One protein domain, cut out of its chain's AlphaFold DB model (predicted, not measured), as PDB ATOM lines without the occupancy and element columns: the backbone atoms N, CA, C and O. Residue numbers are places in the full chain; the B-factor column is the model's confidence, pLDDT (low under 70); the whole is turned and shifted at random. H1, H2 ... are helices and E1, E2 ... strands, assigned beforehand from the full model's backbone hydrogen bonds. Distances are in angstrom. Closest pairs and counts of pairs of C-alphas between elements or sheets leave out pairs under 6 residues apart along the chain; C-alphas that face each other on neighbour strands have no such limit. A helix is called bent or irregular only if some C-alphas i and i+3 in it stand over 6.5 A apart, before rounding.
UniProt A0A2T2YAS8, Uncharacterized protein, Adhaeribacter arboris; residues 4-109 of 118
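What this domain is: This is residues 4 to 109 of the 118 residues of an uncharacterized protein of Adhaeribacter arboris (UniProt A0A2T2YAS8). Three short parallel strands, E1, E2 and E5, lie side by side as a small sheet near the middle, and four helices, H1, H2, H4 and H3, each touching the next in that order, make an arc on one side of it, where H1 only grazes the sheet. The small hairpin of E3 and E4 lies at another side, and a long stretch without named elements, residues 59 to 81, runs round the outside from E4 to H3. The printed part has 106 residues with four named helices and five named strands, in the order H1 E1 H2 E2 E3 E4 H3 H4 E5; its class is mixed, helices and strands, with under half of the residues, 51, in named elements. It is compact, with a radius of gyration of the C-alphas of 12.8 A and a rounded outline of 35 by 30 by 30 A.

How they stand to each other: The larger sheet has the order E1, residues 19 to 21, E2, residues 43 to 45, and E5, residues 106 to 108. E1 and E2 are parallel at 6 degrees, with N 20 and O 43 within hydrogen-bond range at 3.0 A. E2 and E5 are parallel at 4 degrees, with N 44 and O 106 at 2.9 A. H1, residues 4 to 15, only grazes this sheet, with residues 5 to 13. H2, residues 32 to 37, is not on it, but only just, with 4 pairs of C-alphas within 10 A. E1, H2 and E2 form a strand-helix-strand unit, two parallel neighbour strands with a helix between, its crossover right-handed. H1 and H2 touch at a shallow tilt of 21 degrees, the same way; their closest C-alphas, of Tyr 13 and Leu 37, are 5.8 A apart. H2 touches H4, residues 93 to 100, at a shallow tilt of 22 degrees, the same way, closest at the C-alphas of Glu 32 and Ser 97, 5.5 A. H4 and H3, residues 82 to 89, form a helical hairpin and touch at 26 degrees, a shallow tilt, opposite ways, closest at the C-alphas of Ala 89 and Leu 95, 4.9 A. E3, residues 49 to 52, and E4, residues 55 to 58, form an antiparallel hairpin, with N 50 and O 57 at 2.9 A. The closest C-alphas of E3 and E5, of Trp 50 and Ser 108, are 6.2 A apart. Every O i to N i+4 pair is within range in H1 and H3; H2 has 0 of 2, with 3 of 3 O i to N i+3 pairs, and H4 0 of 4, with 2 of 5.

Where its parts are: H1 begins at C-alpha 4 (-44.723, 21.183, 60.713) and is 16.3 A long. H4, 13.5 A, is irregular: C-alphas 94 and 97 are 7.8 A apart. H3 spans 10.7 A, H2 10.4 A, E3 10.0 A and E4 9.8 A. E1 and E2 are each 6.9 A long, and E5, 6.8 A, ends at C-alpha 108 (-45.668, 30.702, 44.965).

The domain as a whole: The C-alphas farthest apart, of Asn 64 and Gln 83, are 35.7 A apart. The printed part has no cut, and the link from E4 to H3, 23 residues, is long. The mean pLDDT of the printed part is 73.2; residues 62 to 94 and residue 109 are under 70.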
ATOM      1  N   LEU A   4     -43.477  21.016  61.462       87.19
ATOM      2  CA  LEU A   4     -44.723  21.183  60.713       87.19
ATOM      3  C   LEU A   4     -44.532  20.999  59.199       87.19
ATOM      4  O   LEU A   4     -45.369  20.400  58.536       87.19
ATOM      5  N   ALA A   5     -43.426  21.490  58.630       87.69
ATOM      6  CA  ALA A   5     -43.183  21.346  57.193       87.69
ATOM      7  C   ALA A   5     -42.970  19.879  56.794       87.69
ATOM      8  O   ALA A   5     -43.471  19.442  55.761       87.69
ATOM      9  N   LEU A   6     -42.258  19.118  57.630       91.38
ATOM     10  CA  LEU A   6     -42.022  17.692  57.409       91.38
ATOM     11  C   LEU A   6     -43.317  16.885  57.544       91.38
ATOM     12  O   LEU A   6     -43.569  16.002  56.727       91.38
ATOM     13  N   GLU A   7     -44.161  17.221  58.522       92.31
ATOM     14  CA  GLU A   7     -45.485  16.613  58.701       92.31
ATOM     15  C   GLU A   7     -46.384  16.850  57.482       92.31
ATOM     16  O   GLU A   7     -46.961  15.899  56.955       92.31
ATOM     17  N   LEU A   8     -46.434  18.085  56.971       92.69
ATOM     18  CA  LEU A   8     -47.216  18.436  55.783       92.69
ATOM     19  C   LEU A   8     -46.705  17.736  54.514       92.69
ATOM     20  O   LEU A   8     -47.506  17.296  53.691       92.69
ATOM     21  N   ILE A   9     -45.384  17.606  54.350       93.88
ATOM     22  CA  ILE A   9     -44.786  16.845  53.240       93.88
ATOM     23  C   ILE A   9     -45.183  15.369  53.334       93.88
ATOM     24  O   ILE A   9     -45.564  14.762  52.333       93.88
ATOM     25  N   GLU A  10     -45.109  14.785  54.528       95.38
ATOM     26  CA  GLU A  10     -45.442  13.380  54.743       95.38
ATOM     27  C   GLU A  10     -46.938  13.106  54.525       95.38
ATOM     28  O   GLU A  10     -47.306  12.104  53.908       95.38
ATOM     29  N   GLU A  11     -47.810  14.008  54.972       95.19
ATOM     30  CA  GLU A  11     -49.246  13.935  54.704       95.19
ATOM     31  C   GLU A  11     -49.547  14.065  53.205       95.19
ATOM     32  O   GLU A  11     -50.284  13.249  52.645       95.19
ATOM     33  N   ALA A  12     -48.925  15.031  52.523       95.12
ATOM     34  CA  ALA A  12     -49.068  15.198  51.080       95.12
ATOM     35  C   ALA A  12     -48.593  13.964  50.301       95.12
ATOM     36  O   ALA A  12     -49.221  13.583  49.312       95.12
ATOM     37  N   TYR A  13     -47.526  13.307  50.762       96.06
ATOM     38  CA  TYR A  13     -47.021  12.080  50.152       96.06
ATOM     39  C   TYR A  13     -48.029  10.938  50.290       96.06
ATOM     40  O   TYR A  13     -48.392  10.307  49.292       96.06
ATOM     41  N   LYS A  14     -48.549  10.720  51.503       96.56
ATOM     42  CA  LYS A  14     -49.578   9.701  51.773       96.56
ATOM     43  C   LYS A  14     -50.841   9.928  50.946       96.56
ATOM     44  O   LYS A  14     -51.398   8.973  50.406       96.56
ATOM     45  N   ASN A  15     -51.245  11.186  50.798       95.75
ATOM     46  CA  ASN A  15     -52.454  11.573  50.074       95.75
ATOM     47  C   ASN A  15     -52.246  11.709  48.558       95.75
ATOM     48  O   ASN A  15     -53.215  11.944  47.837       95.75
ATOM     49  N   LYS A  16     -51.010  11.550  48.058       94.56
ATOM     50  CA  LYS A  16     -50.636  11.811  46.655       94.56
ATOM     51  C   LYS A  16     -51.088  13.202  46.189       94.56
ATOM     52  O   LYS A  16     -51.572  13.363  45.069       94.56
ATOM     53  N   SER A  17     -50.954  14.196  47.063       92.19
ATOM     54  CA  SER A  17     -51.429  15.553  46.812       92.19
ATOM     55  C   SER A  17     -50.742  16.177  45.598       92.19
ATOM     56  O   SER A  17     -49.527  16.063  45.420       92.19
ATOM     57  N   THR A  18     -51.525  16.897  44.797       88.50
ATOM     58  CA  THR A  18     -51.030  17.731  43.692       88.50
ATOM     59  C   THR A  18     -50.725  19.162  44.134       88.50
ATOM     60  O   THR A  18     -49.997  19.873  43.448       88.50
ATOM     61  N   PHE A  19     -51.222  19.579  45.302       89.38
ATOM     62  CA  PHE A  19     -50.961  20.879  45.914       89.38
ATOM     63  C   PHE A  19     -50.373  20.718  47.319       89.38
ATOM     64  O   PHE A  19     -50.878  19.927  48.117       89.38
ATOM     65  N   LEU A  20     -49.348  21.511  47.632       91.00
ATOM     66  CA  LEU A  20     -48.754  21.608  48.962       91.00
ATOM     67  C   LEU A  20     -48.531  23.073  49.343       91.00
ATOM     68  O   LEU A  20     -47.936  23.847  48.593       91.00
ATOM     69  N   ASN A  21     -48.965  23.439  50.546       88.38
ATOM     70  CA  ASN A  21     -48.695  24.737  51.145       88.38
ATOM     71  C   ASN A  21     -47.735  24.584  52.330       88.38
ATOM     72  O   ASN A  21     -48.112  24.040  53.362       88.38
ATOM     73  N   LEU A  22     -46.524  25.116  52.184       86.75
ATOM     74  CA  LEU A  22     -45.502  25.286  53.221       86.75
ATOM     75  C   LEU A  22     -45.265  26.770  53.564       86.75
ATOM     76  O   LEU A  22     -44.267  27.129  54.195       86.75
ATOM     77  N   GLY A  23     -46.167  27.659  53.143       83.56
ATOM     78  CA  GLY A  23     -46.155  29.057  53.561       83.56
ATOM     79  C   GLY A  23     -46.267  29.181  55.072       83.56
ATOM     80  O   GLY A  23     -47.005  28.405  55.660       83.56
ATOM     81  N   ASN A  24     -45.593  30.147  55.700       78.38
ATOM     82  CA  ASN A  24     -45.598  30.356  57.162       78.38
ATOM     83  C   ASN A  24     -45.129  29.140  57.991       78.38
ATOM     84  O   ASN A  24     -45.426  29.010  59.178       78.38
ATOM     85  N   CYS A  25     -44.342  28.248  57.386       81.88
ATOM     86  CA  CYS A  25     -43.640  27.184  58.099       81.88
ATOM     87  C   CYS A  25     -42.258  27.639  58.603       81.88
ATOM     88  O   CYS A  25     -41.407  26.792  58.869       81.88
ATOM     89  N   ASN A  26     -42.009  28.952  58.733       75.38
ATOM     90  CA  ASN A  26     -40.732  29.529  59.184       75.38
ATOM     91  C   ASN A  26     -39.509  28.886  58.491       75.38
ATOM     92  O   ASN A  26     -38.511  28.538  59.126       75.38
ATOM     93  N   LEU A  27     -39.644  28.614  57.190       75.69
ATOM     94  CA  LEU A  27     -38.613  27.931  56.422       75.69
ATOM     95  C   LEU A  27     -37.478  28.903  56.115       75.69
ATOM     96  O   LEU A  27     -37.722  30.010  55.638       75.69
ATOM     97  N   THR A  28     -36.246  28.470  56.364       74.19
ATOM     98  CA  THR A  28     -35.026  29.123  55.865       74.19
ATOM     99  C   THR A  28     -34.485  28.439  54.606       74.19
ATOM    100  O   THR A  28     -33.707  29.045  53.878       74.19
ATOM    101  N   TYR A  29     -34.926  27.208  54.335       75.69
ATOM    102  CA  TYR A  29     -34.665  26.416  53.132       75.69
ATOM    103  C   TYR A  29     -35.846  25.474  52.859       75.69
ATOM    104  O   TYR A  29     -36.645  25.206  53.764       75.69
ATOM    105  N   VAL A  30     -35.972  24.971  51.627       82.69
ATOM    106  CA  VAL A  30     -36.948  23.919  51.306       82.69
ATOM    107  C   VAL A  30     -36.388  22.565  51.762       82.69
ATOM    108  O   VAL A  30     -35.307  22.192  51.306       82.69
ATOM    109  N   PRO A  31     -37.087  21.814  52.636       86.69
ATOM    110  CA  PRO A  31     -36.624  20.498  53.077       86.69
ATOM    111  C   PRO A  31     -36.432  19.535  51.896       86.69
ATOM    112  O   PRO A  31     -37.270  19.491  50.993       86.69
ATOM    113  N   GLU A  32     -35.355  18.746  51.898       89.19
ATOM    114  CA  GLU A  32     -35.061  17.771  50.832       89.19
ATOM    115  C   GLU A  32     -36.150  16.697  50.713       89.19
ATOM    116  O   GLU A  32     -36.402  16.164  49.633       89.19
ATOM    117  N   GLU A  33     -36.874  16.429  51.799       93.19
ATOM    118  CA  GLU A  33     -37.985  15.484  51.849       93.19
ATOM    119  C   GLU A  33     -39.099  15.814  50.849       93.19
ATOM    120  O   GLU A  33     -39.864  14.918  50.486       93.19
ATOM    121  N   ILE A  34     -39.177  17.055  50.351       90.31
ATOM    122  CA  ILE A  34     -40.131  17.440  49.304       90.31
ATOM    123  C   ILE A  34     -39.986  16.580  48.038       90.31
ATOM    124  O   ILE A  34     -40.973  16.354  47.338       90.31
ATOM    125  N   ILE A  35     -38.794  16.017  47.788       91.69
ATOM    126  CA  ILE A  35     -38.494  15.122  46.658       91.69
ATOM    127  C   ILE A  35     -39.387  13.869  46.669       91.69
ATOM    128  O   ILE A  35     -39.660  13.294  45.613       91.69
ATOM    129  N   LYS A  36     -39.930  13.465  47.828       93.94
ATOM    130  CA  LYS A  36     -40.932  12.385  47.917       93.94
ATOM    131  C   LYS A  36     -42.147  12.637  47.020       93.94
ATOM    132  O   LYS A  36     -42.783  11.690  46.565       93.94
ATOM    133  N   LEU A  37     -42.457  13.903  46.746       93.50
ATOM    134  CA  LEU A  37     -43.617  14.329  45.970       93.50
ATOM    135  C   LEU A  37     -43.308  14.527  44.478       93.50
ATOM    136  O   LEU A  37     -44.168  15.005  43.739       93.50
ATOM    137  N   LYS A  38     -42.105  14.162  44.013       90.19
ATOM    138  CA  LYS A  38     -41.613  14.431  42.648       90.19
ATOM    139  C   LYS A  38     -42.561  14.035  41.512       90.19
ATOM    140  O   LYS A  38     -42.593  14.698  40.479       90.19
ATOM    141  N   ASP A  39     -43.321  12.960  41.704       89.25
ATOM    142  CA  ASP A  39     -44.183  12.373  40.676       89.25
ATOM    143  C   ASP A  39     -45.660  12.799  40.819       89.25
ATOM    144  O   ASP A  39     -46.489  12.428  39.977       89.25
ATOM    145  N   THR A  40     -46.011  13.567  41.859       90.56
ATOM    146  CA  THR A  40     -47.400  13.968  42.160       90.56
ATOM    147  C   THR A  40     -47.590  15.470  42.306       90.56
ATOM    148  O   THR A  40     -48.648  15.962  41.930       90.56
ATOM    149  N   LEU A  41     -46.608  16.199  42.839       87.44
ATOM    150  CA  LEU A  41     -46.777  17.607  43.170       87.44
ATOM    151  C   LEU A  41     -46.746  18.479  41.920       87.44
ATOM    152  O   LEU A  41     -45.751  18.525  41.199       87.44
ATOM    153  N   GLU A  42     -47.831  19.208  41.705       84.31
ATOM    154  CA  GLU A  42     -47.997  20.132  40.587       84.31
ATOM    155  C   GLU A  42     -47.863  21.583  41.050       84.31
ATOM    156  O   GLU A  42     -47.324  22.422  40.327       84.31
ATOM    157  N   HIS A  43     -48.321  21.880  42.268       84.62
ATOM    158  CA  HIS A  43     -48.382  23.226  42.821       84.62
ATOM    159  C   HIS A  43     -47.754  23.288  44.222       84.62
ATOM    160  O   HIS A  43     -48.153  22.551  45.127       84.62
ATOM    161  N   LEU A  44     -46.831  24.228  44.429       84.81
ATOM    162  CA  LEU A  44     -46.184  24.478  45.718       84.81
ATOM    163  C   LEU A  44     -46.344  25.941  46.139       84.81
ATOM    164  O   LEU A  44     -46.060  26.857  45.369       84.81
ATOM    165  N   SER A  45     -46.751  26.169  47.385       84.81
ATOM    166  CA  SER A  45     -46.757  27.490  48.017       84.81
ATOM    167  C   SER A  45     -45.770  27.532  49.178       84.81
ATOM    168  O   SER A  45     -45.874  26.734  50.099       84.81
ATOM    169  N   LEU A  46     -44.825  28.468  49.146       81.06
ATOM    170  CA  LEU A  46     -43.811  28.734  50.173       81.06
ATOM    171  C   LEU A  46     -44.018  30.097  50.864       81.06
ATOM    172  O   LEU A  46     -43.415  30.356  51.906       81.06
ATOM    173  N   GLY A  47     -44.871  30.959  50.300       76.06
ATOM    174  CA  GLY A  47     -45.142  32.314  50.789       76.06
ATOM    175  C   GLY A  47     -46.367  32.433  51.712       76.06
ATOM    176  O   GLY A  47     -47.134  31.483  51.867       76.06
ATOM    177  N   PRO A  48     -46.613  33.620  52.298       75.50
ATOM    178  CA  PRO A  48     -47.707  33.844  53.254       75.50
ATOM    179  C   PRO A  48     -49.114  33.756  52.635       75.50
ATOM    180  O   PRO A  48     -50.114  33.781  53.354       75.50
ATOM    181  N   TYR A  49     -49.222  33.674  51.309       74.69
ATOM    182  CA  TYR A  49     -50.468  33.474  50.576       74.69
ATOM    183  C   TYR A  49     -50.206  32.918  49.170       74.69
ATOM    184  O   TYR A  49     -49.098  33.008  48.640       74.69
ATOM    185  N   TRP A  50     -51.258  32.391  48.551       76.31
ATOM    186  CA  TRP A  50     -51.321  32.040  47.131       76.31
ATOM    187  C   TRP A  50     -52.628  32.563  46.527       76.31
ATOM    188  O   TRP A  50     -53.469  33.126  47.230       76.31
ATOM    189  N   TYR A  51     -52.801  32.403  45.220       72.00
ATOM    190  CA  TYR A  51     -54.048  32.734  44.539       72.00
ATOM    191  C   TYR A  51     -54.656  31.474  43.932       72.00
ATOM    192  O   TYR A  51     -53.957  30.682  43.303       72.00
ATOM    193  N   LEU A  52     -55.963  31.322  44.106       71.94
ATOM    194  CA  LEU A  52     -56.789  30.323  43.441       71.94
ATOM    195  C   LEU A  52     -57.924  31.079  42.757       71.94
ATOM    196  O   LEU A  52     -58.646  31.802  43.437       71.94
ATOM    197  N   ASP A  53     -58.044  30.968  41.435       73.38
ATOM    198  CA  ASP A  53     -59.074  31.667  40.652       73.38
ATOM    199  C   ASP A  53     -59.164  33.168  40.981       73.38
ATOM    200  O   ASP A  53     -60.226  33.700  41.286       73.38
ATOM    201  N   GLU A  54     -58.010  33.848  40.995       71.25
ATOM    202  CA  GLU A  54     -57.866  35.281  41.332       71.25
ATOM    203  C   GLU A  54     -58.213  35.647  42.784       71.25
ATOM    204  O   GLU A  54     -57.998  36.783  43.216       71.25
ATOM    205  N   LYS A  55     -58.643  34.678  43.592       73.44
ATOM    206  CA  LYS A  55     -58.863  34.852  45.020       73.44
ATOM    207  C   LYS A  55     -57.576  34.595  45.787       73.44
ATOM    208  O   LYS A  55     -57.015  33.500  45.749       73.44
ATOM    209  N   ARG A  56     -57.136  35.598  46.547       79.31
ATOM    210  CA  ARG A  56     -56.046  35.445  47.512       79.31
ATOM    211  C   ARG A  56     -56.483  34.509  48.643       79.31
ATOM    212  O   ARG A  56     -57.495  34.758  49.298       79.31
ATOM    213  N   ILE A  57     -55.684  33.480  48.899       78.25
ATOM    214  CA  ILE A  57     -55.825  32.564  50.030       78.25
ATOM    215  C   ILE A  57     -54.581  32.707  50.900       78.25
ATOM    216  O   ILE A  57     -53.460  32.547  50.423       78.25
ATOM    217  N   ASN A  58     -54.774  33.048  52.172       81.50
ATOM    218  CA  ASN A  58     -53.668  33.162  53.117       81.50
ATOM    219  C   ASN A  58     -53.220  31.776  53.577       81.50
ATOM    220  O   ASN A  58     -54.057  30.908  53.826       81.50
ATOM    221  N   SER A  59     -51.909  31.599  53.749       78.88
ATOM    222  CA  SER A  59     -51.400  30.427  54.450       78.88
ATOM    223  C   SER A  59     -51.863  30.448  55.893       78.88
ATOM    224  O   SER A  59     -51.641  31.410  56.628       78.88
ATOM    225  N   THR A  60     -52.522  29.362  56.281       78.81
ATOM    226  CA  THR A  60     -53.002  29.123  57.639       78.81
ATOM    227  C   THR A  60     -52.011  28.320  58.469       78.81
ATOM    228  O   THR A  60     -52.276  28.090  59.647       78.81
ATOM    229  N   ASN A  61     -50.887  27.880  57.890       77.44
ATOM    230  CA  ASN A  61     -49.849  27.223  58.675       77.44
ATOM    231  C   ASN A  61     -49.304  28.268  59.646       77.44
ATOM    232  O   ASN A  61     -48.969  29.379  59.242       77.44
ATOM    233  N   ASN A  62     -49.303  27.957  60.934       61.16
ATOM    234  CA  ASN A  62     -49.022  28.961  61.941       61.16
ATOM    235  C   ASN A  62     -48.250  28.321  63.085       61.16
ATOM    236  O   ASN A  62     -48.822  27.692  63.972       61.16
ATOM    237  N   LEU A  63     -46.936  28.512  63.078       56.59
ATOM    238  CA  LEU A  63     -46.148  28.449  64.300       56.59
ATOM    239  C   LEU A  63     -45.978  29.887  64.784       56.59
ATOM    240  O   LEU A  63     -45.071  30.602  64.360       56.59
ATOM    241  N   ASN A  64     -46.915  30.326  65.627       52.69
ATOM    242  CA  ASN A  64     -46.865  31.600  66.351       52.69
ATOM    243  C   ASN A  64     -46.622  32.852  65.479       52.69
ATOM    244  O   ASN A  64     -45.854  33.725  65.873       52.69
ATOM    245  N   GLY A  65     -47.253  32.960  64.304       49.44
ATOM    246  CA  GLY A  65     -47.157  34.163  63.463       49.44
ATOM    247  C   GLY A  65     -45.805  34.366  62.771       49.44
ATOM    248  O   GLY A  65     -45.517  35.470  62.319       49.44
ATOM    249  N   SER A  66     -44.974  33.323  62.692       53.00
ATOM    250  CA  SER A  66     -43.662  33.391  62.042       53.00
ATOM    251  C   SER A  66     -43.807  33.246  60.523       53.00
ATOM    252  O   SER A  66     -44.246  32.204  60.031       53.00
ATOM    253  N   GLU A  67     -43.431  34.276  59.771       54.97
ATOM    254  CA  GLU A  67     -43.392  34.232  58.307       54.97
ATOM    255  C   GLU A  67     -42.249  33.317  57.826       54.97
ATOM    256  O   GLU A  67     -41.229  33.157  58.496       54.97
ATOM    257  N   SER A  68     -42.410  32.670  56.667       57.84
ATOM    258  CA  SER A  68     -41.288  31.955  56.040       57.84
ATOM    259  C   SER A  68     -40.241  32.974  55.570       57.84
ATOM    260  O   SER A  68     -40.559  33.847  54.770       57.84
ATOM    261  N   TYR A  69     -38.997  32.844  56.043       51.22
ATOM    262  CA  TYR A  69     -37.883  33.753  55.731       51.22
ATOM    263  C   TYR A  69     -37.031  33.308  54.538       51.22
ATOM    264  O   TYR A  69     -35.943  33.853  54.338       51.22
ATOM    265  N   LEU A  70     -37.497  32.340  53.738       53.56
ATOM    266  CA  LEU A  70     -37.012  32.153  52.370       53.56
ATOM    267  C   LEU A  70     -37.077  33.533  51.719       53.56
ATOM    268  O   LEU A  70     -38.177  34.035  51.498       53.56
ATOM    269  N   LYS A  71     -35.910  34.190  51.589       46.66
ATOM    270  CA  LYS A  71     -35.796  35.627  51.306       46.66
ATOM    271  C   LYS A  71     -36.823  35.985  50.250       46.66
ATOM    272  O   LYS A  71     -36.884  35.302  49.240       46.66
ATOM    273  N   TYR A  72     -37.624  37.014  50.515       42.75
ATOM    274  CA  TYR A  72     -38.610  37.587  49.605       42.75
ATOM    275  C   TYR A  72     -37.978  37.851  48.233       42.75
ATOM    276  O   TYR A  72     -37.516  38.953  47.941       42.75
ATOM    277  N   PHE A  73     -37.918  36.828  47.393       39.31
ATOM    278  CA  PHE A  73     -37.508  36.960  46.017       39.31
ATOM    279  C   PHE A  73     -38.754  37.424  45.286       39.31
ATOM    280  O   PHE A  73     -39.717  36.679  45.101       39.31
ATOM    281  N   SER A  74     -38.751  38.700  44.922       34.38
ATOM    282  CA  SER A  74     -39.713  39.291  44.009       34.38
ATOM    283  C   SER A  74     -39.477  38.717  42.611       34.38
ATOM    284  O   SER A  74     -38.855  39.335  41.750       34.38
ATOM    285  N   VAL A  75     -39.952  37.496  42.375       37.69
ATOM    286  CA  VAL A  75     -39.962  36.911  41.034       37.69
ATOM    287  C   VAL A  75     -41.155  37.501  40.292       37.69
ATOM    288  O   VAL A  75     -42.303  37.142  40.531       37.69
ATOM    289  N   LYS A  76     -40.881  38.456  39.402       37.06
ATOM    290  CA  LYS A  76     -41.893  39.169  38.608       37.06
ATOM    291  C   LYS A  76     -42.399  38.365  37.398       37.06
ATOM    292  O   LYS A  76     -43.030  38.945  36.516       37.06
ATOM    293  N   GLU A  77     -42.128  37.066  37.302       41.78
ATOM    294  CA  GLU A  77     -42.345  36.322  36.059       41.78
ATOM    295  C   GLU A  77     -43.311  35.144  36.195       41.78
ATOM    296  O   GLU A  77     -43.113  34.211  36.970       41.78
ATOM    297  N   ARG A  78     -44.365  35.243  35.370       40.53
ATOM    298  CA  ARG A  78     -45.276  34.197  34.887       40.53
ATOM    299  C   ARG A  78     -44.643  32.805  34.936       40.53
ATOM    300  O   ARG A  78     -43.790  32.491  34.109       40.53
ATOM    301  N   THR A  79     -45.113  31.937  35.829       42.59
ATOM    302  CA  THR A  79     -44.733  30.520  35.791       42.59
ATOM    303  C   THR A  79     -45.690  29.736  34.901       42.59
ATOM    304  O   THR A  79     -46.714  29.234  35.358       42.59
ATOM    305  N   GLU A  80     -45.300  29.627  33.635       41.56
ATOM    306  CA  GLU A  80     -45.660  28.539  32.721       41.56
ATOM    307  C   GLU A  80     -44.372  28.044  32.037       41.56
ATOM    308  O   GLU A  80     -44.255  28.102  30.821       41.56
ATOM    309  N   ASN A  81     -43.329  27.667  32.795       43.41
ATOM    310  CA  ASN A  81     -42.195  26.913  32.235       43.41
ATOM    311  C   ASN A  81     -41.212  26.388  33.294       43.41
ATOM    312  O   ASN A  81     -40.781  27.119  34.187       43.41
ATOM    313  N   SER A  82     -40.768  25.140  33.121       50.81
ATOM    314  CA  SER A  82     -39.718  24.482  33.919       50.81
ATOM    315  C   SER A  82     -38.344  25.165  33.808       50.81
ATOM    316  O   SER A  82     -37.536  25.096  34.731       50.81
ATOM    317  N   GLN A  83     -38.079  25.888  32.712       51.06
ATOM    318  CA  GLN A  83     -36.820  26.617  32.502       51.06
ATOM    319  C   GLN A  83     -36.605  27.762  33.504       51.06
ATOM    320  O   GLN A  83     -35.481  27.974  33.957       51.06
ATOM    321  N   CYS A  84     -37.664  28.473  33.901       48.72
ATOM    322  CA  CYS A  84     -37.548  29.559  34.878       48.72
ATOM    323  C   CYS A  84     -37.320  29.026  36.299       48.72
ATOM    324  O   CYS A  84     -36.563  29.628  37.056       48.72
ATOM    325  N   LEU A  85     -37.896  27.863  36.636       54.56
ATOM    326  CA  LEU A  85     -37.624  27.162  37.895       54.56
ATOM    327  C   LEU A  85     -36.147  26.745  37.985       54.56
ATOM    328  O   LEU A  85     -35.519  26.961  39.018       54.56
ATOM    329  N   ASN A  86     -35.581  26.233  36.885       53.44
ATOM    330  CA  ASN A  86     -34.161  25.882  36.808       53.44
ATOM    331  C   ASN A  86     -33.259  27.100  37.032       53.44
ATOM    332  O   ASN A  86     -32.335  27.046  37.841       53.44
ATOM    333  N   ASN A  87     -33.545  28.221  36.367       49.66
ATOM    334  CA  ASN A  87     -32.784  29.457  36.559       49.66
ATOM    335  C   ASN A  87     -32.923  30.012  37.986       49.66
ATOM    336  O   ASN A  87     -31.985  30.609  38.506       49.66
ATOM    337  N   PHE A  88     -34.074  29.810  38.629       56.31
ATOM    338  CA  PHE A  88     -34.322  30.264  39.993       56.31
ATOM    339  C   PHE A  88     -33.596  29.404  41.037       56.31
ATOM    340  O   PHE A  88     -32.864  29.941  41.866       56.31
ATOM    341  N   ALA A  89     -33.722  28.077  40.959       57.66
ATOM    342  CA  ALA A  89     -33.084  27.160  41.905       57.66
ATOM    343  C   ALA A  89     -31.553  27.137  41.780       57.66
ATOM    344  O   ALA A  89     -30.858  26.989  42.777       57.66
ATOM    345  N   ASN A  90     -31.005  27.341  40.577       53.47
ATOM    346  CA  ASN A  90     -29.552  27.381  40.383       53.47
ATOM    347  C   ASN A  90     -28.887  28.622  41.004       53.47
ATOM    348  O   ASN A  90     -27.681  28.611  41.240       53.47
ATOM    349  N   ASN A  91     -29.657  29.680  41.276       52.31
ATOM    350  CA  ASN A  91     -29.162  30.894  41.924       52.31
ATOM    351  C   ASN A  91     -29.287  30.855  43.459       52.31
ATOM    352  O   ASN A  91     -28.712  31.716  44.127       52.31
ATOM    353  N   ASP A  92     -30.005  29.878  44.025       62.47
ATOM    354  CA  ASP A  92     -30.180  29.736  45.472       62.47
ATOM    355  C   ASP A  92     -30.137  28.263  45.900       62.47
ATOM    356  O   ASP A  92     -31.054  27.478  45.645       62.47
ATOM    357  N   SER A  93     -29.081  27.900  46.632       64.62
ATOM    358  CA  SER A  93     -28.879  26.553  47.171       64.62
ATOM    359  C   SER A  93     -30.056  26.041  48.011       64.62
ATOM    360  O   SER A  93     -30.224  24.833  48.150       64.62
ATOM    361  N   ASN A  94     -30.893  26.935  48.548       67.44
ATOM    362  CA  ASN A  94     -32.041  26.594  49.389       67.44
ATOM    363  C   ASN A  94     -33.244  26.022  48.618       67.44
ATOM    364  O   ASN A  94     -34.243  25.652  49.244       67.44
ATOM    365  N   LEU A  95     -33.170  25.973  47.282       71.12
ATOM    366  CA  LEU A  95     -34.268  25.583  46.391       71.12
ATOM    367  C   LEU A  95     -33.911  24.452  45.423       71.12
ATOM    368  O   LEU A  95     -34.747  24.064  44.607       71.12
ATOM    369  N   LEU A  96     -32.698  23.902  45.509       75.19
ATOM    370  CA  LEU A  96     -32.222  22.854  44.598       75.19
ATOM    371  C   LEU A  96     -33.122  21.612  44.599       75.19
ATOM    372  O   LEU A  96     -33.337  21.013  43.551       75.19
ATOM    373  N   SER A  97     -33.724  21.272  45.741       79.19
ATOM    374  CA  SER A  97     -34.664  20.149  45.860       79.19
ATOM    375  C   SER A  97     -35.921  20.302  44.994       79.19
ATOM    376  O   SER A  97     -36.556  19.303  44.660       79.19
ATOM    377  N   LEU A  98     -36.270  21.524  44.572       80.19
ATOM    378  CA  LEU A  98     -37.400  21.766  43.670       80.19
ATOM    379  C   LEU A  98     -37.126  21.295  42.238       80.19
ATOM    380  O   LEU A  98     -38.077  21.014  41.511       80.19
ATOM    381  N   LEU A  99     -35.856  21.174  41.837       79.88
ATOM    382  CA  LEU A  99     -35.472  20.721  40.493       79.88
ATOM    383  C   LEU A  99     -35.847  19.261  40.235       79.88
ATOM    384  O   LEU A  99     -36.069  18.857  39.097       79.88
ATOM    385  N   GLU A 100     -35.975  18.484  41.305       84.31
ATOM    386  CA  GLU A 100     -36.377  17.085  41.249       84.31
ATOM    387  C   GLU A 100     -37.898  16.915  41.077       84.31
ATOM    388  O   GLU A 100     -38.372  15.813  40.787       84.31
ATOM    389  N   LEU A 101     -38.692  17.983  41.238       82.25
ATOM    390  CA  LEU A 101     -40.154  17.938  41.175       82.25
ATOM    391  C   LEU A 101     -40.657  17.997  39.728       82.25
ATOM    392  O   LEU A 101     -41.087  19.033  39.226       82.25
ATOM    393  N   LYS A 102     -40.641  16.843  39.057       80.06
ATOM    394  CA  LYS A 102     -40.908  16.696  37.613       80.06
ATOM    395  C   LYS A 102     -42.239  17.270  37.128       80.06
ATOM    396  O   LYS A 102     -42.342  17.644  35.963       80.06
ATOM    397  N   LYS A 103     -43.265  17.272  37.981       80.19
ATOM    398  CA  LYS A 103     -44.606  17.777  37.644       80.19
ATOM    399  C   LYS A 103     -44.877  19.194  38.137       80.19
ATOM    400  O   LYS A 103     -45.943  19.731  37.837       80.19
ATOM    401  N   LEU A 104     -43.940  19.803  38.864       79.44
ATOM    402  CA  LEU A 104     -44.142  21.131  39.418       79.44
ATOM    403  C   LEU A 104     -44.303  22.142  38.279       79.44
ATOM    404  O   LEU A 104     -43.385  22.386  37.500       79.44
ATOM    405  N   SER A 105     -45.488  22.735  38.199       77.38
ATOM    406  CA  SER A 105     -45.856  23.727  37.186       77.38
ATOM    407  C   SER A 105     -46.140  25.097  37.794       77.38
ATOM    408  O   SER A 105     -45.999  26.108  37.106       77.38
ATOM    409  N   LYS A 106     -46.499  25.155  39.086       76.19
ATOM    410  CA  LYS A 106     -46.773  26.413  39.796       76.19
ATOM    411  C   LYS A 106     -46.014  26.486  41.113       76.19
ATOM    412  O   LYS A 106     -46.116  25.591  41.950       76.19
ATOM    413  N   LEU A 107     -45.317  27.600  41.313       78.19
ATOM    414  CA  LEU A 107     -44.591  27.917  42.539       78.19
ATOM    415  C   LEU A 107     -44.990  29.314  43.029       78.19
ATOM    416  O   LEU A 107     -44.879  30.284  42.285       78.19
ATOM    417  N   SER A 108     -45.423  29.423  44.284       75.31
ATOM    418  CA  SER A 108     -45.668  30.702  44.965       75.31
ATOM    419  C   SER A 108     -44.615  30.912  46.051       75.31
ATOM    420  O   SER A 108     -44.545  30.122  46.986       75.31
ATOM    421  N   ILE A 109     -43.793  31.956  45.942       69.31
ATOM    422  CA  ILE A 109     -42.592  32.166  46.786       69.31
ATOM    423  C   ILE A 109     -42.579  33.519  47.495       69.31
ATOM    424  O   ILE A 109     -42.026  33.641  48.581       69.31
TER     425      ILE A 109